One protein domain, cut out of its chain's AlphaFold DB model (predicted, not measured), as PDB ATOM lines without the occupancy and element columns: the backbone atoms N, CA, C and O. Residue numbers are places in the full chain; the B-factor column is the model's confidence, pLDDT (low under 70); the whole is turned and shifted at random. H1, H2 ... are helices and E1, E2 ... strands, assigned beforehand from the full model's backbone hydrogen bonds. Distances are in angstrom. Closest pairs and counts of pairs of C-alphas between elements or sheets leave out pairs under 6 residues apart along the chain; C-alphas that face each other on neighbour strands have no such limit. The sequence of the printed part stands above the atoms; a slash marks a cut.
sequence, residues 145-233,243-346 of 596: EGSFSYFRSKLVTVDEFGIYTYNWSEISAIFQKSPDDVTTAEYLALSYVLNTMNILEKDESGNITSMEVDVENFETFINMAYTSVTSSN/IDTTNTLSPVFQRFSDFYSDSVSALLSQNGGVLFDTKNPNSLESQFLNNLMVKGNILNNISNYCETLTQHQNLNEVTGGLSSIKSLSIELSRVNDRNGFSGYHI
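What this domain is: This is residues 145 to 233 and 243 to 346 of the 596 residues of an uncharacterized protein of Listeria booriae (UniProt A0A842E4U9). One long helix, H6, runs along the longest axis, with helix H5 folded back beside part of it and three separate two-stranded sheets, E3 E4, E5 E6 and E7 E8, at places along its length. The short helix H4 lies near the middle, and a lobe of helices H1, H2 and H3 with the small hairpin E1 E2 packs on H5 through H2 and H3. The 193 printed residues include six named helices and eight named strands, in the order H1 E1 E2 H2 H3 E3 E4 H4 E5 E6 H5 H6 E7 E8; each sheet is an antiparallel pair, and the class is mixed. The whole is compact, with a radius of gyration of the C-alphas of 18.7 A and spans of 60 by 47 by 33 A.

How they stand to each other: E7, residues 329 to 336, and E8, residues 342 to 346, form an antiparallel hairpin, with N 335 and O 343 2.8 A apart, within hydrogen-bond range. H4, residues 215 to 223, comes closest to E7 at the C-alphas of Glu 219 and Leu 332, 5.9 A apart. H6, residues 284 to 319, comes closest to E8 at the C-alphas of Ile 302 and Ile 346, 7.6 A apart. H5, residues 251 to 271, and H6 form a helical hairpin and touch, closest at the C-alphas of Ser 261 and Gly 296, 5.2 A; they run opposite ways at a shallow tilt of 32 degrees, only just short of steep. E3, residues 198 to 202, and E4, residues 208 to 213, form an antiparallel hairpin, with N 199 and O 212 2.7 A apart; the closest C-alphas of E4 and H6 are those of Met 211 and Gln 287, 6.0 A. E5, residues 226 to 231, and E6, residues 244 to 249, are antiparallel, with N 227 and O 248 2.8 A apart; the closest C-alphas of E6 and H6 are those of Leu 249 and Cys 306, 6.9 A. H2, residues 168 to 175, touches H5, about perpendicular at 88 degrees, with the C-alphas of Phe 175 and Val 252 5.5 A apart. H3, residues 184 to 196, touches H1, residues 147 to 155, at a steep tilt of 46 degrees, with the C-alphas of Phe 148 and Ala 185 4.8 A apart. E1, residues 156 to 158, and E2, residues 164 to 166, form an antiparallel hairpin, with N 165 and O 157 2.8 A apart. Every O i to N i+4 pair is within hydrogen-bond range in H1, H2, H3, H4 and H5, and 31 of 32 in H6.

Where its parts are: H1 begins at C-alpha 147, (6.145, 3.284, -24.654). H6 measures 52.1 A, from C-alpha 284 at (-17.334, 17.436, -36.142) to C-alpha 319; H5 measures 30.4 A, E7 22.5 A and H3 18.6 A. E8 ends at C-alpha 346, (2.153, 22.903, -51.120).

The domain as a whole: The two C-alphas farthest apart, those of Ser 205 and Thr 319, are 63.0 A apart. Residues 234 to 242 are cut out, and C-alphas 233 and 243 are 8.2 A apart across the cut. The link from H5 to H6 is long, with 12 residues; residues 269 to 274, of which 269 to 271 belong to H5, stand free. The mean pLDDT of the printed part is 71.2, and 81 residues are under 70, among them 261 to 286 and 304 to 329.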
ATOM      1  N   GLU A 145       1.634  -0.532 -25.721       48.31
ATOM      2  CA  GLU A 145       2.118  -0.838 -24.361       48.31
ATOM      3  C   GLU A 145       3.121   0.216 -23.849       48.31
ATOM      4  O   GLU A 145       4.243   0.240 -24.344       48.31
ATOM      5  N   GLY A 146       2.742   1.069 -22.875       49.94
ATOM      6  CA  GLY A 146       3.576   1.988 -22.058       49.94
ATOM      7  C   GLY A 146       4.468   3.027 -22.778       49.94
ATOM      8  O   GLY A 146       4.478   4.209 -22.432       49.94
ATOM      9  N   SER A 147       5.212   2.584 -23.781       56.88
ATOM     10  CA  SER A 147       6.145   3.284 -24.654       56.88
ATOM     11  C   SER A 147       5.473   4.389 -25.468       56.88
ATOM     12  O   SER A 147       6.060   5.459 -25.602       56.88
ATOM     13  N   PHE A 148       4.232   4.202 -25.943       64.38
ATOM     14  CA  PHE A 148       3.498   5.273 -26.636       64.38
ATOM     15  C   PHE A 148       3.288   6.484 -25.722       64.38
ATOM     16  O   PHE A 148       3.626   7.604 -26.092       64.38
ATOM     17  N   SER A 149       2.790   6.267 -24.500       60.31
ATOM     18  CA  SER A 149       2.563   7.343 -23.526       60.31
ATOM     19  C   SER A 149       3.851   8.091 -23.184       60.31
ATOM     20  O   SER A 149       3.833   9.316 -23.050       60.31
ATOM     21  N   TYR A 150       4.973   7.368 -23.097       67.94
ATOM     22  CA  TYR A 150       6.295   7.965 -22.926       67.94
ATOM     23  C   TYR A 150       6.646   8.899 -24.093       67.94
ATOM     24  O   TYR A 150       6.875  10.088 -23.863       67.94
ATOM     25  N   PHE A 151       6.619   8.406 -25.336       71.19
ATOM     26  CA  PHE A 151       6.961   9.218 -26.507       71.19
ATOM     27  C   PHE A 151       5.981  10.372 -26.725       71.19
ATOM     28  O   PHE A 151       6.420  11.504 -26.907       71.19
ATOM     29  N   ARG A 152       4.671  10.141 -26.588       79.75
ATOM     30  CA  ARG A 152       3.643  11.192 -26.633       79.75
ATOM     31  C   ARG A 152       3.991  12.346 -25.695       79.75
ATOM     32  O   ARG A 152       4.057  13.485 -26.140       79.75
ATOM     33  N   SER A 153       4.250  12.046 -24.419       73.94
ATOM     34  CA  SER A 153       4.549  13.068 -23.404       73.94
ATOM     35  C   SER A 153       5.843  13.843 -23.675       73.94
ATOM     36  O   SER A 153       6.007  14.960 -23.190       73.94
ATOM     37  N   LYS A 154       6.761  13.255 -24.452       79.94
ATOM     38  CA  LYS A 154       8.022  13.875 -24.861       79.94
ATOM     39  C   LYS A 154       7.835  14.847 -26.028       79.94
ATOM     40  O   LYS A 154       8.528  15.862 -26.088       79.94
ATOM     41  N   LEU A 155       6.915  14.525 -26.942       83.12
ATOM     42  CA  LEU A 155       6.688  15.271 -28.180       83.12
ATOM     43  C   LEU A 155       5.648  16.379 -28.044       83.12
ATOM     44  O   LEU A 155       5.758  17.398 -28.722       83.12
ATOM     45  N   VAL A 156       4.643  16.198 -27.190       84.19
ATOM     46  CA  VAL A 156       3.556  17.167 -27.041       84.19
ATOM     47  C   VAL A 156       3.015  17.182 -25.619       84.19
ATOM     48  O   VAL A 156       2.798  16.146 -24.987       84.19
ATOM     49  N   THR A 157       2.758  18.386 -25.126       82.75
ATOM     50  CA  THR A 157       2.078  18.626 -23.853       82.75
ATOM     51  C   THR A 157       0.786  19.380 -24.104       82.75
ATOM     52  O   THR A 157       0.746  20.259 -24.958       82.75
ATOM     53  N   VAL A 158      -0.253  19.061 -23.342       80.88
ATOM     54  CA  VAL A 158      -1.522  19.790 -23.352       80.88
ATOM     55  C   VAL A 158      -1.673  20.513 -22.020       80.88
ATOM     56  O   VAL A 158      -1.413  19.920 -20.969       80.88
ATOM     57  N   ASP A 159      -2.020  21.794 -22.062       77.38
ATOM     58  CA  ASP A 159      -2.275  22.571 -20.852       77.38
ATOM     59  C   ASP A 159      -3.709  22.378 -20.325       77.38
ATOM     60  O   ASP A 159      -4.521  21.634 -20.882       77.38
ATOM     61  N   GLU A 160      -4.030  23.048 -19.218       72.25
ATOM     62  CA  GLU A 160      -5.353  22.986 -18.581       72.25
ATOM     63  C   GLU A 160      -6.493  23.548 -19.451       72.25
ATOM     64  O   GLU A 160      -7.662  23.283 -19.172       72.25
ATOM     65  N   PHE A 161      -6.163  24.279 -20.520       65.19
ATOM     66  CA  PHE A 161      -7.109  24.865 -21.468       65.19
ATOM     67  C   PHE A 161      -7.246  24.044 -22.758       65.19
ATOM     68  O   PHE A 161      -8.028  24.411 -23.639       65.19
ATOM     69  N   GLY A 162      -6.526  22.923 -22.869       68.31
ATOM     70  CA  GLY A 162      -6.527  22.083 -24.063       68.31
ATOM     71  C   GLY A 162      -5.627  22.609 -25.182       68.31
ATOM     72  O   GLY A 162      -5.769  22.164 -26.320       68.31
ATOM     73  N   ILE A 163      -4.724  23.551 -24.887       75.94
ATOM     74  CA  ILE A 163      -3.769  24.086 -25.856       75.94
ATOM     75  C   ILE A 163      -2.566  23.146 -25.920       75.94
ATOM     76  O   ILE A 163      -1.928  22.836 -24.910       75.94
ATOM     77  N   TYR A 164      -2.258  22.689 -27.130       83.69
ATOM     78  CA  TYR A 164      -1.118  21.823 -27.395       83.69
ATOM     79  C   TYR A 164       0.155  22.649 -27.570       83.69
ATOM     80  O   TYR A 164       0.191  23.620 -28.318       83.69
ATOM     81  N   THR A 165       1.219  22.243 -26.883       88.88
ATOM     82  CA  THR A 165       2.576  22.761 -27.065       88.88
ATOM     83  C   THR A 165       3.462  21.638 -27.579       88.88
ATOM     84  O   THR A 165       3.559  20.579 -26.954       88.88
ATOM     85  N   TYR A 166       4.112  21.882 -28.712       93.19
ATOM     86  CA  TYR A 166       4.924  20.901 -29.422       93.19
ATOM     87  C   TYR A 166       6.401  21.043 -29.079       93.19
ATOM     88  O   TYR A 166       6.962  22.139 -29.069       93.19
ATOM     89  N   ASN A 167       7.059  19.914 -28.837       92.50
ATOM     90  CA  ASN A 167       8.496  19.863 -28.645       92.50
ATOM     91  C   ASN A 167       9.198  19.615 -29.984       92.50
ATOM     92  O   ASN A 167       9.588  18.492 -30.310       92.50
ATOM     93  N   TRP A 168       9.371  20.686 -30.760       93.69
ATOM     94  CA  TRP A 168       9.976  20.636 -32.094       93.69
ATOM     95  C   TRP A 168      11.376  20.022 -32.113       93.69
ATOM     96  O   TRP A 168      11.717  19.304 -33.047       93.69
ATOM     97  N   SER A 169      12.167  20.238 -31.057       91.38
ATOM     98  CA  SER A 169      13.495  19.629 -30.936       91.38
ATOM     99  C   SER A 169      13.420  18.104 -30.878       91.38
ATOM    100  O   SER A 169      14.261  17.434 -31.468       91.38
ATOM    101  N   GLU A 170      12.449  17.551 -30.153       90.19
ATOM    102  CA  GLU A 170      12.287  16.100 -30.023       90.19
ATOM    103  C   GLU A 170      11.645  15.488 -31.270       90.19
ATOM    104  O   GLU A 170      12.051  14.413 -31.704       90.19
ATOM    105  N   ILE A 171      10.702  16.201 -31.892       93.19
ATOM    106  CA  ILE A 171      10.111  15.813 -33.180       93.19
ATOM    107  C   ILE A 171      11.202  15.741 -34.253       93.19
ATOM    108  O   ILE A 171      11.350  14.715 -34.917       93.19
ATOM    109  N   SER A 172      12.026  16.788 -34.371       91.88
ATOM    110  CA  SER A 172      13.159  16.796 -35.297       91.88
ATOM    111  C   SER A 172      14.139  15.669 -34.975       91.88
ATOM    112  O   SER A 172      14.547  14.947 -35.877       91.88
ATOM    113  N   ALA A 173      14.448  15.425 -33.696       88.56
ATOM    114  CA  ALA A 173      15.345  14.340 -33.304       88.56
ATOM    115  C   ALA A 173      14.864  12.952 -33.764       88.56
ATOM    116  O   ALA A 173      15.706  12.129 -34.115       88.56
ATOM    117  N   ILE A 174      13.550  12.689 -33.801       87.88
ATOM    118  CA  ILE A 174      13.014  11.441 -34.371       87.88
ATOM    119  C   ILE A 174      13.238  11.402 -35.884       87.88
ATOM    120  O   ILE A 174      13.724  10.395 -36.393       87.88
ATOM    121  N   PHE A 175      12.957  12.494 -36.602       90.00
ATOM    122  CA  PHE A 175      13.191  12.550 -38.047       90.00
ATOM    123  C   PHE A 175      14.674  12.458 -38.434       90.00
ATOM    124  O   PHE A 175      14.974  12.032 -39.542       90.00
ATOM    125  N   GLN A 176      15.615  12.792 -37.551       87.62
ATOM    126  CA  GLN A 176      17.053  12.640 -37.822       87.62
ATOM    127  C   GLN A 176      17.591  11.212 -37.584       87.62
ATOM    128  O   GLN A 176      18.787  10.972 -37.758       87.62
ATOM    129  N   LYS A 177      16.755  10.259 -37.152       83.44
ATOM    130  CA  LYS A 177      17.169   8.862 -36.943       83.44
ATOM    131  C   LYS A 177      17.338   8.105 -38.261       83.44
ATOM    132  O   LYS A 177      16.817   8.504 -39.299       83.44
ATOM    133  N   SER A 178      18.010   6.953 -38.196       82.38
ATOM    134  CA  SER A 178      17.845   5.938 -39.235       82.38
ATOM    135  C   SER A 178      16.408   5.401 -39.190       82.38
ATOM    136  O   SER A 178      15.898   5.179 -38.089       82.38
ATOM    137  N   PRO A 179      15.758   5.131 -40.334       73.50
ATOM    138  CA  PRO A 179      14.429   4.518 -40.374       73.50
ATOM    139  C   PRO A 179      14.300   3.220 -39.575       73.50
ATOM    140  O   PRO A 179      13.224   2.919 -39.070       73.50
ATOM    141  N   ASP A 180      15.387   2.459 -39.456       74.25
ATOM    142  CA  ASP A 180      15.406   1.185 -38.730       74.25
ATOM    143  C   ASP A 180      15.517   1.371 -37.203       74.25
ATOM    144  O   ASP A 180      15.254   0.442 -36.442       74.25
ATOM    145  N   ASP A 181      15.853   2.584 -36.746       77.31
ATOM    146  CA  ASP A 181      15.959   2.953 -35.327       77.31
ATOM    147  C   ASP A 181      14.679   3.619 -34.783       77.31
ATOM    148  O   ASP A 181      14.623   4.005 -33.607       77.31
ATOM    149  N   VAL A 182      13.666   3.811 -35.636       76.25
ATOM    150  CA  VAL A 182      12.381   4.412 -35.261       76.25
ATOM    151  C   VAL A 182      11.386   3.310 -34.944       76.25
ATOM    152  O   VAL A 182      11.051   2.468 -35.773       76.25
ATOM    153  N   THR A 183      10.896   3.317 -33.712       74.94
ATOM    154  CA  THR A 183       9.937   2.315 -33.247       74.94
ATOM    155  C   THR A 183       8.517   2.635 -33.715       74.94
ATOM    156  O   THR A 183       8.152   3.792 -33.919       74.94
ATOM    157  N   THR A 184       7.648   1.622 -33.776       70.81
ATOM    158  CA  THR A 184       6.210   1.827 -34.027       70.81
ATOM    159  C   THR A 184       5.582   2.805 -33.029       70.81
ATOM    160  O   THR A 184       4.744   3.615 -33.407       70.81
ATOM    161  N   ALA A 185       6.013   2.789 -31.762       66.81
ATOM    162  CA  ALA A 185       5.521   3.717 -30.743       66.81
ATOM    163  C   ALA A 185       5.884   5.182 -31.044       66.81
ATOM    164  O   ALA A 185       5.108   6.080 -30.722       66.81
ATOM    165  N   GLU A 186       7.032   5.427 -31.675       79.19
ATOM    166  CA  GLU A 186       7.440   6.761 -32.121       79.19
ATOM    167  C   GLU A 186       6.633   7.216 -33.333       79.19
ATOM    168  O   GLU A 186       6.163   8.351 -33.336       79.19
ATOM    169  N   TYR A 187       6.383   6.331 -34.303       80.25
ATOM    170  CA  TYR A 187       5.485   6.639 -35.418       80.25
ATOM    171  C   TYR A 187       4.066   6.957 -34.939       80.25
ATOM    172  O   TYR A 187       3.513   7.984 -35.319       80.25
ATOM    173  N   LEU A 188       3.514   6.158 -34.019       71.25
ATOM    174  CA  LEU A 188       2.213   6.431 -33.397       71.25
ATOM    175  C   LEU A 188       2.204   7.777 -32.656       71.25
ATOM    176  O   LEU A 188       1.222   8.518 -32.723       71.25
ATOM    177  N   ALA A 189       3.286   8.117 -31.948       76.12
ATOM    178  CA  ALA A 189       3.398   9.393 -31.245       76.12
ATOM    179  C   ALA A 189       3.490  10.586 -32.215       76.12
ATOM    180  O   ALA A 189       2.878  11.620 -31.950       76.12
ATOM    181  N   LEU A 190       4.176  10.440 -33.354       86.25
ATOM    182  CA  LEU A 190       4.172  11.432 -34.435       86.25
ATOM    183  C   LEU A 190       2.778  11.577 -35.066       86.25
ATOM    184  O   LEU A 190       2.329  12.702 -35.275       86.25
ATOM    185  N   SER A 191       2.052  10.475 -35.295       82.00
ATOM    186  CA  SER A 191       0.665  10.518 -35.782       82.00
ATOM    187  C   SER A 191      -0.242  11.258 -34.800       82.00
ATOM    188  O   SER A 191      -1.079  12.056 -35.210       82.00
ATOM    189  N   TYR A 192      -0.051  11.036 -33.494       80.06
ATOM    190  CA  TYR A 192      -0.779  11.762 -32.457       80.06
ATOM    191  C   TYR A 192      -0.508  13.268 -32.520       80.06
ATOM    192  O   TYR A 192      -1.453  14.049 -32.571       80.06
ATOM    193  N   VAL A 193       0.766  13.669 -32.561       87.00
ATOM    194  CA  VAL A 193       1.185  15.076 -32.686       87.00
ATOM    195  C   VAL A 193       0.558  15.730 -33.917       87.00
ATOM    196  O   VAL A 193      -0.011  16.813 -33.825       87.00
ATOM    197  N   LEU A 194       0.610  15.056 -35.063       89.81
ATOM    198  CA  LEU A 194       0.017  15.550 -36.301       89.81
ATOM    199  C   LEU A 194      -1.510  15.722 -36.182       89.81
ATOM    200  O   LEU A 194      -2.093  16.698 -36.664       89.81
ATOM    201  N   ASN A 195      -2.175  14.802 -35.486       82.62
ATOM    202  CA  ASN A 195      -3.622  14.832 -35.303       82.62
ATOM    203  C   ASN A 195      -4.096  15.904 -34.318       82.62
ATOM    204  O   ASN A 195      -5.275  16.253 -34.357       82.62
ATOM    205  N   THR A 196      -3.217  16.467 -33.484       82.25
ATOM    206  CA  THR A 196      -3.560  17.610 -32.621       82.25
ATOM    207  C   THR A 196      -3.417  18.962 -33.323       82.25
ATOM    208  O   THR A 196      -3.886  19.962 -32.788       82.25
ATOM    209  N   MET A 197      -2.818  19.012 -34.520       87.75
ATOM    210  CA  MET A 197      -2.648  20.238 -35.317       87.75
ATOM    211  C   MET A 197      -3.949  20.621 -36.024       87.75
ATOM    212  O   MET A 197      -4.059  20.530 -37.249       87.75
ATOM    213  N   ASN A 198      -4.962  20.976 -35.240       84.44
ATOM    214  CA  ASN A 198      -6.212  21.526 -35.741       84.44
ATOM    215  C   ASN A 198      -6.533  22.838 -35.024       84.44
ATOM    216  O   ASN A 198      -6.420  22.930 -33.800       84.44
ATOM    217  N   ILE A 199      -7.008  23.820 -35.782       83.56
ATOM    218  CA  ILE A 199      -7.667  25.009 -35.260       83.56
ATOM    219  C   ILE A 199      -9.108  24.618 -34.944       83.56
ATOM    220  O   ILE A 199      -9.823  24.098 -35.799       83.56
ATOM    221  N   LEU A 200      -9.512  24.842 -33.696       81.50
ATOM    222  CA  LEU A 200     -10.862  24.571 -33.214       81.50
ATOM    223  C   LEU A 200     -11.591  25.898 -33.032       81.50
ATOM    224  O   LEU A 200     -11.210  26.687 -32.161       81.50
ATOM    225  N   GLU A 201     -12.649  26.136 -33.799       78.00
ATOM    226  CA  GLU A 201     -13.564  27.237 -33.494       78.00
ATOM    227  C   GLU A 201     -14.586  26.771 -32.464       78.00
ATOM    228  O   GLU A 201     -15.051  25.629 -32.504       78.00
ATOM    229  N   LYS A 202     -14.919  27.655 -31.522       78.06
ATOM    230  CA  LYS A 202     -15.879  27.375 -30.456       78.06
ATOM    231  C   LYS A 202     -16.988  28.417 -30.431       78.06
ATOM    232  O   LYS A 202     -16.727  29.600 -30.658       78.06
ATOM    233  N   ASP A 203     -18.201  27.983 -30.108       78.56
ATOM    234  CA  ASP A 203     -19.325  28.881 -29.844       78.56
ATOM    235  C   ASP A 203     -19.178  29.615 -28.493       78.56
ATOM    236  O   ASP A 203     -18.260  29.370 -27.704       78.56
ATOM    237  N   GLU A 204     -20.119  30.518 -28.195       79.38
ATOM    238  CA  GLU A 204     -20.167  31.261 -26.923       79.38
ATOM    239  C   GLU A 204     -20.324  30.354 -25.685       79.38
ATOM    240  O   GLU A 204     -20.048  30.785 -24.566       79.38
ATOM    241  N   SER A 205     -20.756  29.103 -25.878       73.62
ATOM    242  CA  SER A 205     -20.901  28.090 -24.828       73.62
ATOM    243  C   SER A 205     -19.648  27.218 -24.667       73.62
ATOM    244  O   SER A 205     -19.581  26.414 -23.738       73.62
ATOM    245  N   GLY A 206     -18.638  27.400 -25.525       66.38
ATOM    246  CA  GLY A 206     -17.392  26.641 -25.527       66.38
ATOM    247  C   GLY A 206     -17.448  25.316 -26.294       66.38
ATOM    248  O   GLY A 206     -16.463  24.573 -26.242       66.38
ATOM    249  N   ASN A 207     -18.542  25.020 -27.003       69.81
ATOM    250  CA  ASN A 207     -18.655  23.828 -27.846       69.81
ATOM    251  C   ASN A 207     -17.895  24.039 -29.152       69.81
ATOM    252  O   ASN A 207     -17.920  25.135 -29.704       69.81
ATOM    253  N   ILE A 208     -17.239  22.995 -29.659       69.50
ATOM    254  CA  ILE A 208     -16.508  23.068 -30.928       69.50
ATOM    255  C   ILE A 208     -17.524  23.137 -32.075       69.50
ATOM    256  O   ILE A 208     -18.432  22.316 -32.146       69.50
ATOM    257  N   THR A 209     -17.377  24.110 -32.970       71.19
ATOM    258  CA  THR A 209     -18.270  24.319 -34.122       71.19
ATOM    259  C   THR A 209     -17.600  24.019 -35.453       71.19
ATOM    260  O   THR A 209     -18.276  23.666 -36.419       71.19
ATOM    261  N   SER A 210     -16.277  24.152 -35.519       74.94
ATOM    262  CA  SER A 210     -15.502  23.789 -36.699       74.94
ATOM    263  C   SER A 210     -14.098  23.328 -36.319       74.94
ATOM    264  O   SER A 210     -13.593  23.613 -35.225       74.94
ATOM    265  N   MET A 211     -13.493  22.564 -37.220       76.25
ATOM    266  CA  MET A 211     -12.158  22.016 -37.094       76.25
ATOM    267  C   MET A 211     -11.435  22.136 -38.432       76.25
ATOM    268  O   MET A 211     -11.819  21.507 -39.415       76.25
ATOM    269  N   GLU A 212     -10.333  22.871 -38.445       82.88
ATOM    270  CA  GLU A 212      -9.508  23.071 -39.639       82.88
ATOM    271  C   GLU A 212      -8.061  22.686 -39.365       82.88
ATOM    272  O   GLU A 212      -7.615  22.726 -38.220       82.88
ATOM    273  N   VAL A 213      -7.295  22.336 -40.398       85.69
ATOM    274  CA  VAL A 213      -5.858  22.075 -40.235       85.69
ATOM    275  C   VAL A 213      -5.136  23.342 -39.770       85.69
ATOM    276  O   VAL A 213      -5.245  24.397 -40.395       85.69
ATOM    277  N   ASP A 214      -4.357  23.220 -38.696       90.19
ATOM    278  CA  ASP A 214      -3.443  24.269 -38.241       90.19
ATOM    279  C   ASP A 214      -2.219  24.313 -39.160       90.19
ATOM    280  O   ASP A 214      -1.261  23.555 -38.993       90.19
ATOM    281  N   VAL A 215      -2.298  25.172 -40.177       89.12
ATOM    282  CA  VAL A 215      -1.298  25.278 -41.246       89.12
ATOM    283  C   VAL A 215       0.086  25.625 -40.699       89.12
ATOM    284  O   VAL A 215       1.062  25.032 -41.143       89.12
ATOM    285  N   GLU A 216       0.187  26.516 -39.709       90.75
ATOM    286  CA  GLU A 216       1.475  26.973 -39.167       90.75
ATOM    287  C   GLU A 216       2.202  25.841 -38.427       90.75
ATOM    288  O   GLU A 216       3.376  25.552 -38.687       90.75
ATOM    289  N   ASN A 217       1.495  25.149 -37.528       92.62
ATOM    290  CA  ASN A 217       2.080  24.026 -36.799       92.62
ATOM    291  C   ASN A 217       2.341  22.823 -37.717       92.62
ATOM    292  O   ASN A 217       3.335  22.117 -37.525       92.62
ATOM    293  N   PHE A 218       1.496  22.597 -38.727       92.81
ATOM    294  CA  PHE A 218       1.693  21.501 -39.672       92.81
ATOM    295  C   PHE A 218       2.875  21.752 -40.616       92.81
ATOM    296  O   PHE A 218       3.716  20.869 -40.793       92.81
ATOM    297  N   GLU A 219       3.009  22.965 -41.149       89.56
ATOM    298  CA  GLU A 219       4.182  23.372 -41.922       89.56
ATOM    299  C   GLU A 219       5.460  23.245 -41.083       89.56
ATOM    300  O   GLU A 219       6.453  22.671 -41.535       89.56
ATOM    301  N   THR A 220       5.425  23.684 -39.820       91.44
ATOM    302  CA  THR A 220       6.559  23.529 -38.895       91.44
ATOM    303  C   THR A 220       6.927  22.058 -38.699       91.44
ATOM    304  O   THR A 220       8.105  21.709 -38.756       91.44
ATOM    305  N   PHE A 221       5.937  21.178 -38.517       93.06
ATOM    306  CA  PHE A 221       6.146  19.735 -38.393       93.06
ATOM    307  C   PHE A 221       6.818  19.130 -39.631       93.06
ATOM    308  O   PHE A 221       7.786  18.384 -39.489       93.06
ATOM    309  N   ILE A 222       6.349  19.488 -40.830       89.44
ATOM    310  CA  ILE A 222       6.960  19.081 -42.103       89.44
ATOM    311  C   ILE A 222       8.404  19.590 -42.175       89.44
ATOM    312  O   ILE A 222       9.323  18.833 -42.481       89.44
ATOM    313  N   ASN A 223       8.630  20.853 -41.819       87.12
ATOM    314  CA  ASN A 223       9.954  21.459 -41.869       87.12
ATOM    315  C   ASN A 223      10.946  20.826 -40.868       87.12
ATOM    316  O   ASN A 223      12.151  20.824 -41.126       87.12
ATOM    317  N   MET A 224      10.473  20.199 -39.780       89.69
ATOM    318  CA  MET A 224      11.331  19.422 -38.865       89.69
ATOM    319  C   MET A 224      11.899  18.141 -39.491       89.69
ATOM    320  O   MET A 224      12.870  17.591 -38.959       89.69
ATOM    321  N   ALA A 225      11.307  17.665 -40.589       87.94
ATOM    322  CA  ALA A 225      11.719  16.452 -41.282       87.94
ATOM    323  C   ALA A 225      12.861  16.657 -42.283       87.94
ATOM    324  O   ALA A 225      13.411  15.674 -42.783       87.94
ATOM    325  N   TYR A 226      13.242  17.901 -42.580       80.44
ATOM    326  CA  TYR A 226      14.376  18.165 -43.457       80.44
ATOM    327  C   TYR A 226      15.694  18.032 -42.701       80.44
ATOM    328  O   TYR A 226      15.895  18.567 -41.609       80.44
ATOM    329  N   THR A 227      16.629  17.320 -43.316       66.06
ATOM    330  CA  THR A 227      18.008  17.204 -42.851       66.06
ATOM    331  C   THR A 227      18.883  18.070 -43.752       66.06
ATOM    332  O   THR A 227      18.736  18.050 -44.975       66.06
ATOM    333  N   SER A 228      19.771  18.875 -43.165       60.62
ATOM    334  CA  SER A 228      20.747  19.642 -43.942       60.62
ATOM    335  C   SER A 228      22.027  18.826 -44.065       60.62
ATOM    336  O   SER A 228      22.747  18.611 -43.088       60.62
ATOM    337  N   VAL A 229      22.331  18.365 -45.277       54.62
ATOM    338  CA  VAL A 229      23.610  17.724 -45.573       54.62
ATOM    339  C   VAL A 229      24.541  18.796 -46.123       54.62
ATOM    340  O   VAL A 229      24.316  19.369 -47.186       54.62
ATOM    341  N   THR A 230      25.599  19.104 -45.375       53.19
ATOM    342  CA  THR A 230      26.692  19.946 -45.871       53.19
ATOM    343  C   THR A 230      27.703  19.050 -46.572       53.19
ATOM    344  O   THR A 230      28.502  18.375 -45.920       53.19
ATOM    345  N   SER A 231      27.701  19.037 -47.903       51.53
ATOM    346  CA  SER A 231      28.762  18.365 -48.653       51.53
ATOM    347  C   SER A 231      29.925  19.327 -48.878       51.53
ATOM    348  O   SER A 231      29.824  20.297 -49.630       51.53
ATOM    349  N   SER A 232      31.069  19.056 -48.250       44.19
ATOM    350  CA  SER A 232      32.334  19.698 -48.610       44.19
ATOM    351  C   SER A 232      32.962  18.946 -49.786       44.19
ATOM    352  O   SER A 232      33.878  18.142 -49.595       44.19
ATOM    353  N   ASN A 233      32.475  19.161 -51.009       44.91
ATOM    354  CA  ASN A 233      33.109  18.565 -52.185       44.91
ATOM    355  C   ASN A 233      34.434  19.279 -52.493       44.91
ATOM    356  O   ASN A 233      34.503  20.267 -53.217       44.91
ATOM    357  N   ILE A 243      29.966  26.273 -50.278       42.25
ATOM    358  CA  ILE A 243      29.363  25.286 -49.372       42.25
ATOM    359  C   ILE A 243      28.030  24.905 -50.005       42.25
ATOM    360  O   ILE A 243      27.167  25.771 -50.138       42.25
ATOM    361  N   ASP A 244      27.888  23.646 -50.413       50.88
ATOM    362  CA  ASP A 244      26.616  23.118 -50.902       50.88
ATOM    363  C   ASP A 244      25.871  22.499 -49.715       50.88
ATOM    364  O   ASP A 244      26.318  21.509 -49.125       50.88
ATOM    365  N   THR A 245      24.793  23.159 -49.301       47.50
ATOM    366  CA  THR A 245      23.819  22.630 -48.345       47.50
ATOM    367  C   THR A 245      22.666  22.056 -49.143       47.50
ATOM    368  O   THR A 245      21.864  22.812 -49.686       47.50
ATOM    369  N   THR A 246      22.570  20.732 -49.211       57.38
ATOM    370  CA  THR A 246      21.386  20.066 -49.748       57.38
ATOM    371  C   THR A 246      20.454  19.743 -48.585       57.38
ATOM    372  O   THR A 246      20.808  19.008 -47.661       57.38
ATOM    373  N   ASN A 247      19.262  20.342 -48.591       61.22
ATOM    374  CA  ASN A 247      18.192  19.920 -47.694       61.22
ATOM    375  C   ASN A 247      17.560  18.666 -48.297       61.22
ATOM    376  O   ASN A 247      17.023  18.722 -49.402       61.22
ATOM    377  N   THR A 248      17.637  17.544 -47.588       70.81
ATOM    378  CA  THR A 248      17.005  16.285 -48.000       70.81
ATOM    379  C   THR A 248      15.901  15.925 -47.022       70.81
ATOM    380  O   THR A 248      16.065  16.063 -45.807       70.81
ATOM    381  N   LEU A 249      14.757  15.502 -47.558       80.25
ATOM    382  CA  LEU A 249      13.652  15.001 -46.752       80.25
ATOM    383  C   LEU A 249      14.098  13.720 -46.040       80.25
ATOM    384  O   LEU A 249      14.714  12.849 -46.655       80.25
ATOM    385  N   SER A 250      13.810  13.611 -44.746       84.62
ATOM    386  CA  SER A 250      14.215  12.448 -43.966       84.62
ATOM    387  C   SER A 250      13.587  11.149 -44.500       84.62
ATOM    388  O   SER A 250      12.369  11.090 -44.688       84.62
ATOM    389  N   PRO A 251      14.361  10.056 -44.626       81.06
ATOM    390  CA  PRO A 251      13.813   8.724 -44.884       81.06
ATOM    391  C   PRO A 251      12.803   8.256 -43.814       81.06
ATOM    392  O   PRO A 251      11.902   7.470 -44.103       81.06
ATOM    393  N   VAL A 252      12.912   8.760 -42.575       84.06
ATOM    394  CA  VAL A 252      11.922   8.514 -41.510       84.06
ATOM    395  C   VAL A 252      10.582   9.152 -41.858       84.06
ATOM    396  O   VAL A 252       9.546   8.560 -41.569       84.06
ATOM    397  N   PHE A 253      10.591  10.334 -42.480       87.88
ATOM    398  CA  PHE A 253       9.370  11.021 -42.892       87.88
ATOM    399  C   PHE A 253       8.642  10.268 -43.999       87.88
ATOM    400  O   PHE A 253       7.430  10.134 -43.914       87.88
ATOM    401  N   GLN A 254       9.364   9.716 -44.977       79.62
ATOM    402  CA  GLN A 254       8.760   8.882 -46.024       79.62
ATOM    403  C   GLN A 254       8.049   7.668 -45.412       79.62
ATOM    404  O   GLN A 254       6.847   7.500 -45.600       79.62
ATOM    405  N   ARG A 255       8.743   6.900 -44.555       77.88
ATOM    406  CA  ARG A 255       8.117   5.771 -43.837       77.88
ATOM    407  C   ARG A 255       6.954   6.207 -42.940       77.88
ATOM    408  O   ARG A 255       5.984   5.470 -42.800       77.88
ATOM    409  N   PHE A 256       7.047   7.378 -42.308       84.69
ATOM    410  CA  PHE A 256       5.959   7.933 -41.501       84.69
ATOM    411  C   PHE A 256       4.745   8.311 -42.356       84.69
ATOM    412  O   PHE A 256       3.623   8.056 -41.929       84.69
ATOM    413  N   SER A 257       4.963   8.894 -43.538       82.31
ATOM    414  CA  SER A 257       3.914   9.237 -44.502       82.31
ATOM    415  C   SER A 257       3.122   7.994 -44.888       82.31
ATOM    416  O   SER A 257       1.904   7.973 -44.713       82.31
ATOM    417  N   ASP A 258       3.825   6.929 -45.284       71.88
ATOM    418  CA  ASP A 258       3.223   5.638 -45.624       71.88
ATOM    419  C   ASP A 258       2.457   5.060 -44.427       71.88
ATOM    420  O   ASP A 258       1.275   4.742 -44.527       71.88
ATOM    421  N   PHE A 259       3.100   5.010 -43.254       74.38
ATOM    422  CA  PHE A 259       2.486   4.518 -42.020       74.38
ATOM    423  C   PHE A 259       1.204   5.282 -41.655       74.38
ATOM    424  O   PHE A 259       0.206   4.685 -41.240       74.38
ATOM    425  N   TYR A 260       1.221   6.609 -41.787       78.69
ATOM    426  CA  TYR A 260       0.070   7.456 -41.500       78.69
ATOM    427  C   TYR A 260      -1.042   7.240 -42.531       78.69
ATOM    428  O   TYR A 260      -2.198   7.073 -42.144       78.69
ATOM    429  N   SER A 261      -0.704   7.173 -43.821       69.25
ATOM    430  CA  SER A 261      -1.654   6.907 -44.906       69.25
ATOM    431  C   SER A 261      -2.326   5.540 -44.759       69.25
ATOM    432  O   SER A 261      -3.547   5.432 -44.890       69.25
ATOM    433  N   ASP A 262      -1.556   4.509 -44.411       65.12
ATOM    434  CA  ASP A 262      -2.063   3.165 -44.121       65.12
ATOM    435  C   ASP A 262      -3.013   3.188 -42.917       65.12
ATOM    436  O   ASP A 262      -4.079   2.569 -42.937       65.12
ATOM    437  N   SER A 263      -2.665   3.952 -41.878       65.75
ATOM    438  CA  SER A 263      -3.496   4.108 -40.678       65.75
ATOM    439  C   SER A 263      -4.822   4.810 -40.981       65.75
ATOM    440  O   SER A 263      -5.869   4.385 -40.491       65.75
ATOM    441  N   VAL A 264      -4.799   5.860 -41.808       64.25
ATOM    442  CA  VAL A 264      -6.010   6.556 -42.271       64.25
ATOM    443  C   VAL A 264      -6.855   5.629 -43.144       64.25
ATOM    444  O   VAL A 264      -8.055   5.505 -42.912       64.25
ATOM    445  N   SER A 265      -6.241   4.908 -44.080       59.62
ATOM    446  CA  SER A 265      -6.935   3.959 -44.962       59.62
ATOM    447  C   SER A 265      -7.593   2.820 -44.182       59.62
ATOM    448  O   SER A 265      -8.734   2.446 -44.459       59.62
ATOM    449  N   ALA A 266      -6.915   2.294 -43.159       56.72
ATOM    450  CA  ALA A 266      -7.470   1.286 -42.263       56.72
ATOM    451  C   ALA A 266      -8.656   1.834 -41.452       56.72
ATOM    452  O   ALA A 266      -9.680   1.159 -41.335       56.72
ATOM    453  N   LEU A 267      -8.548   3.067 -40.941       56.47
ATOM    454  CA  LEU A 267      -9.633   3.741 -40.223       56.47
ATOM    455  C   LEU A 267     -10.862   3.938 -41.122       56.47
ATOM    456  O   LEU A 267     -11.985   3.675 -40.690       56.47
ATOM    457  N   LEU A 268     -10.641   4.361 -42.369       56.06
ATOM    458  CA  LEU A 268     -11.681   4.530 -43.382       56.06
ATOM    459  C   LEU A 268     -12.326   3.200 -43.757       56.06
ATOM    460  O   LEU A 268     -13.544   3.114 -43.814       56.06
ATOM    461  N   SER A 269     -11.540   2.146 -43.956       52.12
ATOM    462  CA  SER A 269     -12.069   0.827 -44.321       52.12
ATOM    463  C   SER A 269     -12.942   0.229 -43.214       52.12
ATOM    464  O   SER A 269     -13.925  -0.447 -43.492       52.12
ATOM    465  N   GLN A 270     -12.607   0.494 -41.949       49.06
ATOM    466  CA  GLN A 270     -13.353  -0.023 -40.796       49.06
ATOM    467  C   GLN A 270     -14.627   0.764 -40.487       49.06
ATOM    468  O   GLN A 270     -15.551   0.213 -39.898       49.06
ATOM    469  N   ASN A 271     -14.679   2.045 -40.857       46.94
ATOM    470  CA  ASN A 271     -15.741   2.954 -40.424       46.94
ATOM    471  C   ASN A 271     -16.430   3.703 -41.590       46.94
ATOM    472  O   ASN A 271     -17.308   4.539 -41.370       46.94
ATOM    473  N   GLY A 272     -16.063   3.412 -42.840       42.28
ATOM    474  CA  GLY A 272     -16.448   4.171 -44.038       42.28
ATOM    475  C   GLY A 272     -17.949   4.208 -44.322       42.28
ATOM    476  O   GLY A 272     -18.437   5.189 -44.877       42.28
ATOM    477  N   GLY A 273     -18.705   3.204 -43.867       45.22
ATOM    478  CA  GLY A 273     -20.166   3.187 -43.980       45.22
ATOM    479  C   GLY A 273     -20.895   4.161 -43.041       45.22
ATOM    480  O   GLY A 273     -22.048   4.499 -43.305       45.22
ATOM    481  N   VAL A 274     -20.241   4.629 -41.966       42.06
ATOM    482  CA  VAL A 274     -20.877   5.370 -40.855       42.06
ATOM    483  C   VAL A 274     -20.350   6.805 -40.702       42.06
ATOM    484  O   VAL A 274     -21.062   7.656 -40.178       42.06
ATOM    485  N   LEU A 275     -19.126   7.109 -41.153       41.53
ATOM    486  CA  LEU A 275     -18.430   8.339 -40.733       41.53
ATOM    487  C   LEU A 275     -18.707   9.610 -41.537       41.53
ATOM    488  O   LEU A 275     -18.435  10.699 -41.034       41.53
ATOM    489  N   PHE A 276     -19.243   9.511 -42.750       51.12
ATOM    490  CA  PHE A 276     -19.696  10.697 -43.473       51.12
ATOM    491  C   PHE A 276     -21.193  10.839 -43.265       51.12
ATOM    492  O   PHE A 276     -21.996  10.287 -44.024       51.12
ATOM    493  N   ASP A 277     -21.578  11.594 -42.235       50.16
ATOM    494  CA  ASP A 277     -22.948  12.076 -42.157       50.16
ATOM    495  C   ASP A 277     -23.163  13.082 -43.293       50.16
ATOM    496  O   ASP A 277     -22.965  14.287 -43.158       50.16
ATOM    497  N   THR A 278     -23.580  12.588 -44.457       44.44
ATOM    498  CA  THR A 278     -23.897  13.435 -45.614       44.44
ATOM    499  C   THR A 278     -25.090  14.361 -45.353       44.44
ATOM    500  O   THR A 278     -25.324  15.280 -46.140       44.44
ATOM    501  N   LYS A 279     -25.843  14.170 -44.256       45.47
ATOM    502  CA  LYS A 279     -26.883  15.116 -43.819       45.47
ATOM    503  C   LYS A 279     -26.272  16.349 -43.159       45.47
ATOM    504  O   LYS A 279     -26.867  17.422 -43.245       45.47
ATOM    505  N   ASN A 280     -25.094  16.211 -42.555       56.84
ATOM    506  CA  ASN A 280     -24.326  17.306 -41.990       56.84
ATOM    507  C   ASN A 280     -22.832  17.139 -42.325       56.84
ATOM    508  O   ASN A 280     -22.055  16.737 -41.464       56.84
ATOM    509  N   PRO A 281     -22.392  17.495 -43.550       54.53
ATOM    510  CA  PRO A 281     -20.969  17.474 -43.913       54.53
ATOM    511  C   PRO A 281     -20.111  18.394 -43.027       54.53
ATOM    512  O   PRO A 281     -18.891  18.280 -43.014       54.53
ATOM    513  N   ASN A 282     -20.754  19.281 -42.261       60.22
ATOM    514  CA  ASN A 282     -20.130  20.117 -41.247       60.22
ATOM    515  C   ASN A 282     -20.208  19.491 -39.841       60.22
ATOM    516  O   ASN A 282     -19.974  20.196 -38.861       60.22
ATOM    517  N   SER A 283     -20.542  18.206 -39.689       65.19
ATOM    518  CA  SER A 283     -20.425  17.527 -38.396       65.19
ATOM    519  C   SER A 283     -18.959  17.475 -37.969       65.19
ATOM    520  O   SER A 283     -18.052  17.453 -38.807       65.19
ATOM    521  N   LEU A 284     -18.702  17.474 -36.661       64.19
ATOM    522  CA  LEU A 284     -17.334  17.436 -36.142       64.19
ATOM    523  C   LEU A 284     -16.614  16.146 -36.542       64.19
ATOM    524  O   LEU A 284     -15.414  16.177 -36.801       64.19
ATOM    525  N   GLU A 285     -17.342  15.036 -36.643       62.81
ATOM    526  CA  GLU A 285     -16.829  13.745 -37.100       62.81
ATOM    527  C   GLU A 285     -16.382  13.811 -38.564       62.81
ATOM    528  O   GLU A 285     -15.267  13.397 -38.886       62.81
ATOM    529  N   SER A 286     -17.213  14.402 -39.433       63.97
ATOM    530  CA  SER A 286     -16.902  14.566 -40.860       63.97
ATOM    531  C   SER A 286     -15.711  15.505 -41.059       63.97
ATOM    532  O   SER A 286     -14.815  15.212 -41.850       63.97
ATOM    533  N   GLN A 287     -15.654  16.608 -40.301       70.62
ATOM    534  CA  GLN A 287     -14.539  17.558 -40.337       70.62
ATOM    535  C   GLN A 287     -13.233  16.933 -39.823       70.62
ATOM    536  O   GLN A 287     -12.177  17.111 -40.432       70.62
ATOM    537  N   PHE A 288     -13.289  16.156 -38.738       72.12
ATOM    538  CA  PHE A 288     -12.126  15.443 -38.212       72.12
ATOM    539  C   PHE A 288     -11.582  14.430 -39.222       72.12
ATOM    540  O   PHE A 288     -10.378  14.411 -39.485       72.12
ATOM    541  N   LEU A 289     -12.458  13.628 -39.830       69.19
ATOM    542  CA  LEU A 289     -12.055  12.643 -40.827       69.19
ATOM    543  C   LEU A 289     -11.488  13.302 -42.087       69.19
ATOM    544  O   LEU A 289     -10.463  12.853 -42.602       69.19
ATOM    545  N   ASN A 290     -12.108  14.395 -42.546       74.06
ATOM    546  CA  ASN A 290     -11.571  15.198 -43.638       74.06
ATOM    547  C   ASN A 290     -10.144  15.668 -43.329       74.06
ATOM    548  O   ASN A 290      -9.242  15.460 -44.137       74.06
ATOM    549  N   ASN A 291      -9.909  16.202 -42.128       80.19
ATOM    550  CA  ASN A 291      -8.579  16.649 -41.720       80.19
ATOM    551  C   ASN A 291      -7.550  15.509 -41.684       80.19
ATOM    552  O   ASN A 291      -6.403  15.735 -42.065       80.19
ATOM    553  N   LEU A 292      -7.928  14.293 -41.270       77.62
ATOM    554  CA  LEU A 292      -7.029  13.130 -41.319       77.62
ATOM    555  C   LEU A 292      -6.619  12.787 -42.757       77.62
ATOM    556  O   LEU A 292      -5.431  12.626 -43.037       77.62
ATOM    557  N   MET A 293      -7.587  12.714 -43.675       74.19
ATOM    558  CA  MET A 293      -7.320  12.409 -45.086       74.19
ATOM    559  C   MET A 293      -6.459  13.485 -45.739       74.19
ATOM    560  O   MET A 293      -5.447  13.178 -46.363       74.19
ATOM    561  N   VAL A 294      -6.820  14.754 -45.544       81.25
ATOM    562  CA  VAL A 294      -6.083  15.902 -46.079       81.25
ATOM    563  C   VAL A 294      -4.636  15.897 -45.593       81.25
ATOM    564  O   VAL A 294      -3.725  16.019 -46.410       81.25
ATOM    565  N   LYS A 295      -4.401  15.686 -44.292       85.94
ATOM    566  CA  LYS A 295      -3.043  15.574 -43.739       85.94
ATOM    567  C   LYS A 295      -2.276  14.411 -44.359       85.94
ATOM    568  O   LYS A 295      -1.136  14.612 -44.770       85.94
ATOM    569  N   GLY A 296      -2.896  13.236 -44.478       79.81
ATOM    570  CA  GLY A 296      -2.274  12.066 -45.101       79.81
ATOM    571  C   GLY A 296      -1.850  12.332 -46.545       79.81
ATOM    572  O   GLY A 296      -0.711  12.061 -46.919       79.81
ATOM    573  N   ASN A 297      -2.712  12.972 -47.331       76.88
ATOM    574  CA  ASN A 297      -2.382  13.331 -48.708       76.88
ATOM    575  C   ASN A 297      -1.299  14.386 -48.802       76.88
ATOM    576  O   ASN A 297      -0.448  14.291 -49.680       76.88
ATOM    577  N   ILE A 298      -1.322  15.396 -47.929       84.00
ATOM    578  CA  ILE A 298      -0.276  16.418 -47.901       84.00
ATOM    579  C   ILE A 298       1.081  15.748 -47.660       84.00
ATOM    580  O   ILE A 298       2.014  16.001 -48.419       84.00
ATOM    581  N   LEU A 299       1.181  14.833 -46.687       85.44
ATOM    582  CA  LEU A 299       2.414  14.083 -46.425       85.44
ATOM    583  C   LEU A 299       2.871  13.253 -47.639       85.44
ATOM    584  O   LEU A 299       4.036  13.342 -48.038       85.44
ATOM    585  N   ASN A 300       1.956  12.499 -48.260       76.94
ATOM    586  CA  ASN A 300       2.276  11.654 -49.417       76.94
ATOM    587  C   ASN A 300       2.740  12.496 -50.613       76.94
ATOM    588  O   ASN A 300       3.747  12.191 -51.253       76.94
ATOM    589  N   ASN A 301       2.044  13.600 -50.887       74.44
ATOM    590  CA  ASN A 301       2.391  14.494 -51.985       74.44
ATOM    591  C   ASN A 301       3.729  15.205 -51.742       74.44
ATOM    592  O   ASN A 301       4.498  15.352 -52.686       74.44
ATOM    593  N   ILE A 302       4.060  15.576 -50.499       77.50
ATOM    594  CA  ILE A 302       5.391  16.109 -50.157       77.50
ATOM    595  C   ILE A 302       6.478  15.067 -50.426       77.50
ATOM    596  O   ILE A 302       7.507  15.411 -51.011       77.50
ATOM    597  N   SER A 303       6.254  13.806 -50.046       76.25
ATOM    598  CA  SER A 303       7.211  12.720 -50.286       76.25
ATOM    599  C   SER A 303       7.487  12.537 -51.784       76.25
ATOM    600  O   SER A 303       8.646  12.598 -52.202       76.25
ATOM    601  N   ASN A 304       6.430  12.445 -52.600       68.00
ATOM    602  CA  ASN A 304       6.523  12.305 -54.059       68.00
ATOM    603  C   ASN A 304       7.170  13.526 -54.730       68.00
ATOM    604  O   ASN A 304       8.009  13.410 -55.632       68.00
ATOM    605  N   TYR A 305       6.783  14.722 -54.283       67.44
ATOM    606  CA  TYR A 305       7.301  15.972 -54.817       67.44
ATOM    607  C   TYR A 305       8.798  16.127 -54.531       67.44
ATOM    608  O   TYR A 305       9.573  16.433 -55.438       67.44
ATOM    609  N   CYS A 306       9.233  15.832 -53.303       67.69
ATOM    610  CA  CYS A 306      10.646  15.877 -52.931       67.69
ATOM    611  C   CYS A 306      11.477  14.847 -53.702       67.69
ATOM    612  O   CYS A 306      12.567  15.174 -54.172       67.69
ATOM    613  N   GLU A 307      10.964  13.629 -53.888       64.50
ATOM    614  CA  GLU A 307      11.649  12.591 -54.664       64.50
ATOM    615  C   GLU A 307      11.848  13.021 -56.128       64.50
ATOM    616  O   GLU A 307      12.944  12.894 -56.684       64.50
ATOM    617  N   THR A 308      10.823  13.643 -56.721       62.75
ATOM    618  CA  THR A 308      10.890  14.220 -58.072       62.75
ATOM    619  C   THR A 308      11.968  15.301 -58.164       62.75
ATOM    620  O   THR A 308      12.767  15.299 -59.105       62.75
ATOM    621  N   LEU A 309      12.035  16.205 -57.180       61.66
ATOM    622  CA  LEU A 309      13.054  17.257 -57.123       61.66
ATOM    623  C   LEU A 309      14.472  16.676 -57.020       61.66
ATOM    624  O   LEU A 309      15.359  17.104 -57.760       61.66
ATOM    625  N   THR A 310      14.686  15.661 -56.178       60.62
ATOM    626  CA  THR A 310      15.983  14.974 -56.052       60.62
ATOM    627  C   THR A 310      16.397  14.279 -57.354       60.62
ATOM    628  O   THR A 310      17.553  14.373 -57.770       60.62
ATOM    629  N   GLN A 311      15.467  13.625 -58.056       58.72
ATOM    630  CA  GLN A 311      15.753  13.019 -59.364       58.72
ATOM    631  C   GLN A 311      16.163  14.071 -60.408       58.72
ATOM    632  O   GLN A 311      17.123  13.860 -61.155       58.72
ATOM    633  N   HIS A 312      15.487  15.224 -60.430       57.91
ATOM    634  CA  HIS A 312      15.836  16.332 -61.321       57.91
ATOM    635  C   HIS A 312      17.216  16.918 -60.999       57.91
ATOM    636  O   HIS A 312      17.978  17.211 -61.920       57.91
ATOM    637  N   GLN A 313      17.577  17.055 -59.719       55.97
ATOM    638  CA  GLN A 313      18.926  17.474 -59.321       55.97
ATOM    639  C   GLN A 313      19.995  16.522 -59.868       55.97
ATOM    640  O   GLN A 313      20.918  16.974 -60.545       55.97
ATOM    641  N   ASN A 314      19.826  15.212 -59.664       51.94
ATOM    642  CA  ASN A 314      20.782  14.199 -60.116       51.94
ATOM    643  C   ASN A 314      20.980  14.215 -61.643       51.94
ATOM    644  O   ASN A 314      22.102  14.091 -62.132       51.94
ATOM    645  N   LEU A 315      19.906  14.410 -62.417       48.69
ATOM    646  CA  LEU A 315      19.985  14.547 -63.878       48.69
ATOM    647  C   LEU A 315      20.703  15.837 -64.309       48.69
ATOM    648  O   LEU A 315      21.392  15.864 -65.334       48.69
ATOM    649  N   ASN A 316      20.565  16.910 -63.533       53.56
ATOM    650  CA  ASN A 316      21.133  18.216 -63.853       53.56
ATOM    651  C   ASN A 316      22.607  18.361 -63.451       53.56
ATOM    652  O   ASN A 316      23.365  19.003 -64.180       53.56
ATOM    653  N   GLU A 317      23.050  17.712 -62.371       52.25
ATOM    654  CA  GLU A 317      24.479  17.595 -62.035       52.25
ATOM    655  C   GLU A 317      25.265  16.902 -63.157       52.25
ATOM    656  O   GLU A 317      26.385  17.297 -63.482       52.25
ATOM    657  N   VAL A 318      24.642  15.923 -63.823       47.50
ATOM    658  CA  VAL A 318      25.222  15.221 -64.979       47.50
ATOM    659  C   VAL A 318      25.282  16.111 -66.230       47.50
ATOM    660  O   VAL A 318      26.175  15.937 -67.061       47.50
ATOM    661  N   THR A 319      24.367  17.077 -66.381       44.91
ATOM    662  CA  THR A 319      24.272  17.940 -67.578       44.91
ATOM    663  C   THR A 319      24.884  19.338 -67.406       44.91
ATOM    664  O   THR A 319      25.026  20.062 -68.392       44.91
ATOM    665  N   GLY A 320      25.317  19.705 -66.193       44.25
ATOM    666  CA  GLY A 320      26.101  20.913 -65.902       44.25
ATOM    667  C   GLY A 320      25.331  22.239 -65.994       44.25
ATOM    668  O   GLY A 320      25.951  23.282 -66.198       44.25
ATOM    669  N   GLY A 321      23.995  22.207 -65.903       41.81
ATOM    670  CA  GLY A 321      23.132  23.311 -66.344       41.81
ATOM    671  C   GLY A 321      22.516  24.230 -65.281       41.81
ATOM    672  O   GLY A 321      22.040  25.300 -65.654       41.81
ATOM    673  N   LEU A 322      22.489  23.879 -63.991       46.12
ATOM    674  CA  LEU A 322      21.744  24.657 -62.985       46.12
ATOM    675  C   LEU A 322      22.528  24.857 -61.682       46.12
ATOM    676  O   LEU A 322      23.273  23.985 -61.245       46.12
ATOM    677  N   SER A 323      22.346  26.026 -61.058       48.91
ATOM    678  CA  SER A 323      22.784  26.291 -59.684       48.91
ATOM    679  C   SER A 323      22.035  25.374 -58.715       48.91
ATOM    680  O   SER A 323      20.811  25.288 -58.810       48.91
ATOM    681  N   SER A 324      22.758  24.724 -57.800       50.84
ATOM    682  CA  SER A 324      22.206  23.817 -56.789       50.84
ATOM    683  C   SER A 324      21.028  24.437 -56.023       50.84
ATOM    684  O   SER A 324      20.998  25.646 -55.766       50.84
ATOM    685  N   ILE A 325      20.031  23.614 -55.678       50.56
ATOM    686  CA  ILE A 325      18.904  24.030 -54.828       50.56
ATOM    687  C   ILE A 325      19.482  24.333 -53.444       50.56
ATOM    688  O   ILE A 325      19.858  23.420 -52.715       50.56
ATOM    689  N   LYS A 326      19.600  25.620 -53.101       50.56
ATOM    690  CA  LYS A 326      20.323  26.069 -51.894       50.56
ATOM    691  C   LYS A 326      19.567  25.831 -50.591       50.56
ATOM    692  O   LYS A 326      20.184  25.698 -49.538       50.56
ATOM    693  N   SER A 327      18.244  25.836 -50.668       53.16
ATOM    694  CA  SER A 327      17.338  25.577 -49.559       53.16
ATOM    695  C   SER A 327      15.988  25.191 -50.144       53.16
ATOM    696  O   SER A 327      15.449  25.922 -50.972       53.16
ATOM    697  N   LEU A 328      15.485  24.031 -49.738       59.62
ATOM    698  CA  LEU A 328      14.100  23.636 -49.938       59.62
ATOM    699  C   LEU A 328      13.429  23.746 -48.566       59.62
ATOM    700  O   LEU A 328      13.843  23.042 -47.642       59.62
ATOM    701  N   SER A 329      12.477  24.661 -48.425       67.06
ATOM    702  CA  SER A 329      11.471  24.653 -47.356       67.06
ATOM    703  C   SER A 329      10.103  24.541 -48.004       67.06
ATOM    704  O   SER A 329       9.898  25.053 -49.106       67.06
ATOM    705  N   ILE A 330       9.191  23.827 -47.350       75.25
ATOM    706  CA  ILE A 330       7.811  23.705 -47.815       75.25
ATOM    707  C   ILE A 330       7.017  24.876 -47.263       75.25
ATOM    708  O   ILE A 330       7.118  25.179 -46.076       75.25
ATOM    709  N   GLU A 331       6.221  25.485 -48.135       81.25
ATOM    710  CA  GLU A 331       5.184  26.438 -47.754       81.25
ATOM    711  C   GLU A 331       3.834  25.743 -47.884       81.25
ATOM    712  O   GLU A 331       3.514  25.193 -48.943       81.25
ATOM    713  N   LEU A 332       3.034  25.772 -46.824       83.25
ATOM    714  CA  LEU A 332       1.666  25.282 -46.850       83.25
ATOM    715  C   LEU A 332       0.724  26.479 -46.752       83.25
ATOM    716  O   LEU A 332       0.819  27.304 -45.850       83.25
ATOM    717  N   SER A 333      -0.225  26.587 -47.675       85.44
ATOM    718  CA  SER A 333      -1.212  27.667 -47.636       85.44
ATOM    719  C   SER A 333      -2.599  27.165 -47.984       85.44
ATOM    720  O   SER A 333      -2.773  26.326 -48.865       85.44
ATOM    721  N   ARG A 334      -3.616  27.674 -47.289       84.69
ATOM    722  CA  ARG A 334      -5.001  27.344 -47.616       84.69
ATOM    723  C   ARG A 334      -5.419  28.079 -48.883       84.69
ATOM    724  O   ARG A 334      -5.219  29.289 -49.000       84.69
ATOM    725  N   VAL A 335      -6.048  27.362 -49.801       82.38
ATOM    726  CA  VAL A 335      -6.560  27.903 -51.058       82.38
ATOM    727  C   VAL A 335      -8.049  27.630 -51.186       82.38
ATOM    728  O   VAL A 335      -8.541  26.576 -50.797       82.38
ATOM    729  N   ASN A 336      -8.762  28.606 -51.743       81.75
ATOM    730  CA  ASN A 336     -10.132  28.437 -52.208       81.75
ATOM    731  C   ASN A 336     -10.127  28.664 -53.715       81.75
ATOM    732  O   ASN A 336      -9.683  29.719 -54.186       81.75
ATOM    733  N   ASP A 337     -10.585  27.678 -54.472       69.69
ATOM    734  CA  ASP A 337     -10.628  27.772 -55.921       69.69
ATOM    735  C   ASP A 337     -11.844  28.593 -56.397       69.69
ATOM    736  O   ASP A 337     -12.726  28.998 -55.632       69.69
ATOM    737  N   ARG A 338     -11.906  28.866 -57.705       56.03
ATOM    738  CA  ARG A 338     -13.008  29.648 -58.298       56.03
ATOM    739  C   ARG A 338     -14.351  28.915 -58.301       56.03
ATOM    740  O   ARG A 338     -15.370  29.559 -58.545       56.03
ATOM    741  N   ASN A 339     -14.353  27.608 -58.061       60.25
ATOM    742  CA  ASN A 339     -15.538  26.762 -58.050       60.25
ATOM    743  C   ASN A 339     -16.068  26.523 -56.623       60.25
ATOM    744  O   ASN A 339     -17.084  25.849 -56.458       60.25
ATOM    745  N   GLY A 340     -15.434  27.127 -55.610       67.50
ATOM    746  CA  GLY A 340     -15.840  27.033 -54.211       67.50
ATOM    747  C   GLY A 340     -15.287  25.808 -53.484       67.50
ATOM    748  O   GLY A 340     -15.807  25.468 -52.424       67.50
ATOM    749  N   PHE A 341     -14.267  25.148 -54.037       71.00
ATOM    750  CA  PHE A 341     -13.537  24.083 -53.361       71.00
ATOM    751  C   PHE A 341     -12.433  24.667 -52.488       71.00
ATOM    752  O   PHE A 341     -11.701  25.564 -52.911       71.00
ATOM    753  N   SER A 342     -12.312  24.137 -51.277       78.56
ATOM    754  CA  SER A 342     -11.225  24.430 -50.353       78.56
ATOM    755  C   SER A 342     -10.149  23.347 -50.425       78.56
ATOM    756  O   SER A 342     -10.415  22.177 -50.714       78.56
ATOM    757  N   GLY A 343      -8.906  23.759 -50.205       83.06
ATOM    758  CA  GLY A 343      -7.757  22.870 -50.202       83.06
ATOM    759  C   GLY A 343      -6.501  23.554 -49.681       83.06
ATOM    760  O   GLY A 343      -6.543  24.650 -49.117       83.06
ATOM    761  N   TYR A 344      -5.370  22.900 -49.903       83.75
ATOM    762  CA  TYR A 344      -4.064  23.290 -49.403       83.75
ATOM    763  C   TYR A 344      -3.045  23.246 -50.534       83.75
ATOM    764  O   TYR A 344      -2.854  22.215 -51.175       83.75
ATOM    765  N   HIS A 345      -2.394  24.372 -50.783       82.38
ATOM    766  CA  HIS A 345      -1.292  24.478 -51.718       82.38
ATOM    767  C   HIS A 345       0.033  24.234 -50.993       82.38
ATOM    768  O   HIS A 345       0.313  24.867 -49.977       82.38
ATOM    769  N   ILE A 346       0.822  23.317 -51.541       78.69
ATOM    770  CA  ILE A 346       2.153  22.903 -51.120       78.69
ATOM    771  C   ILE A 346       3.131  23.531 -52.113       78.69
ATOM    772  O   ILE A 346       3.319  23.043 -53.231       78.69
TER     773      ILE A 346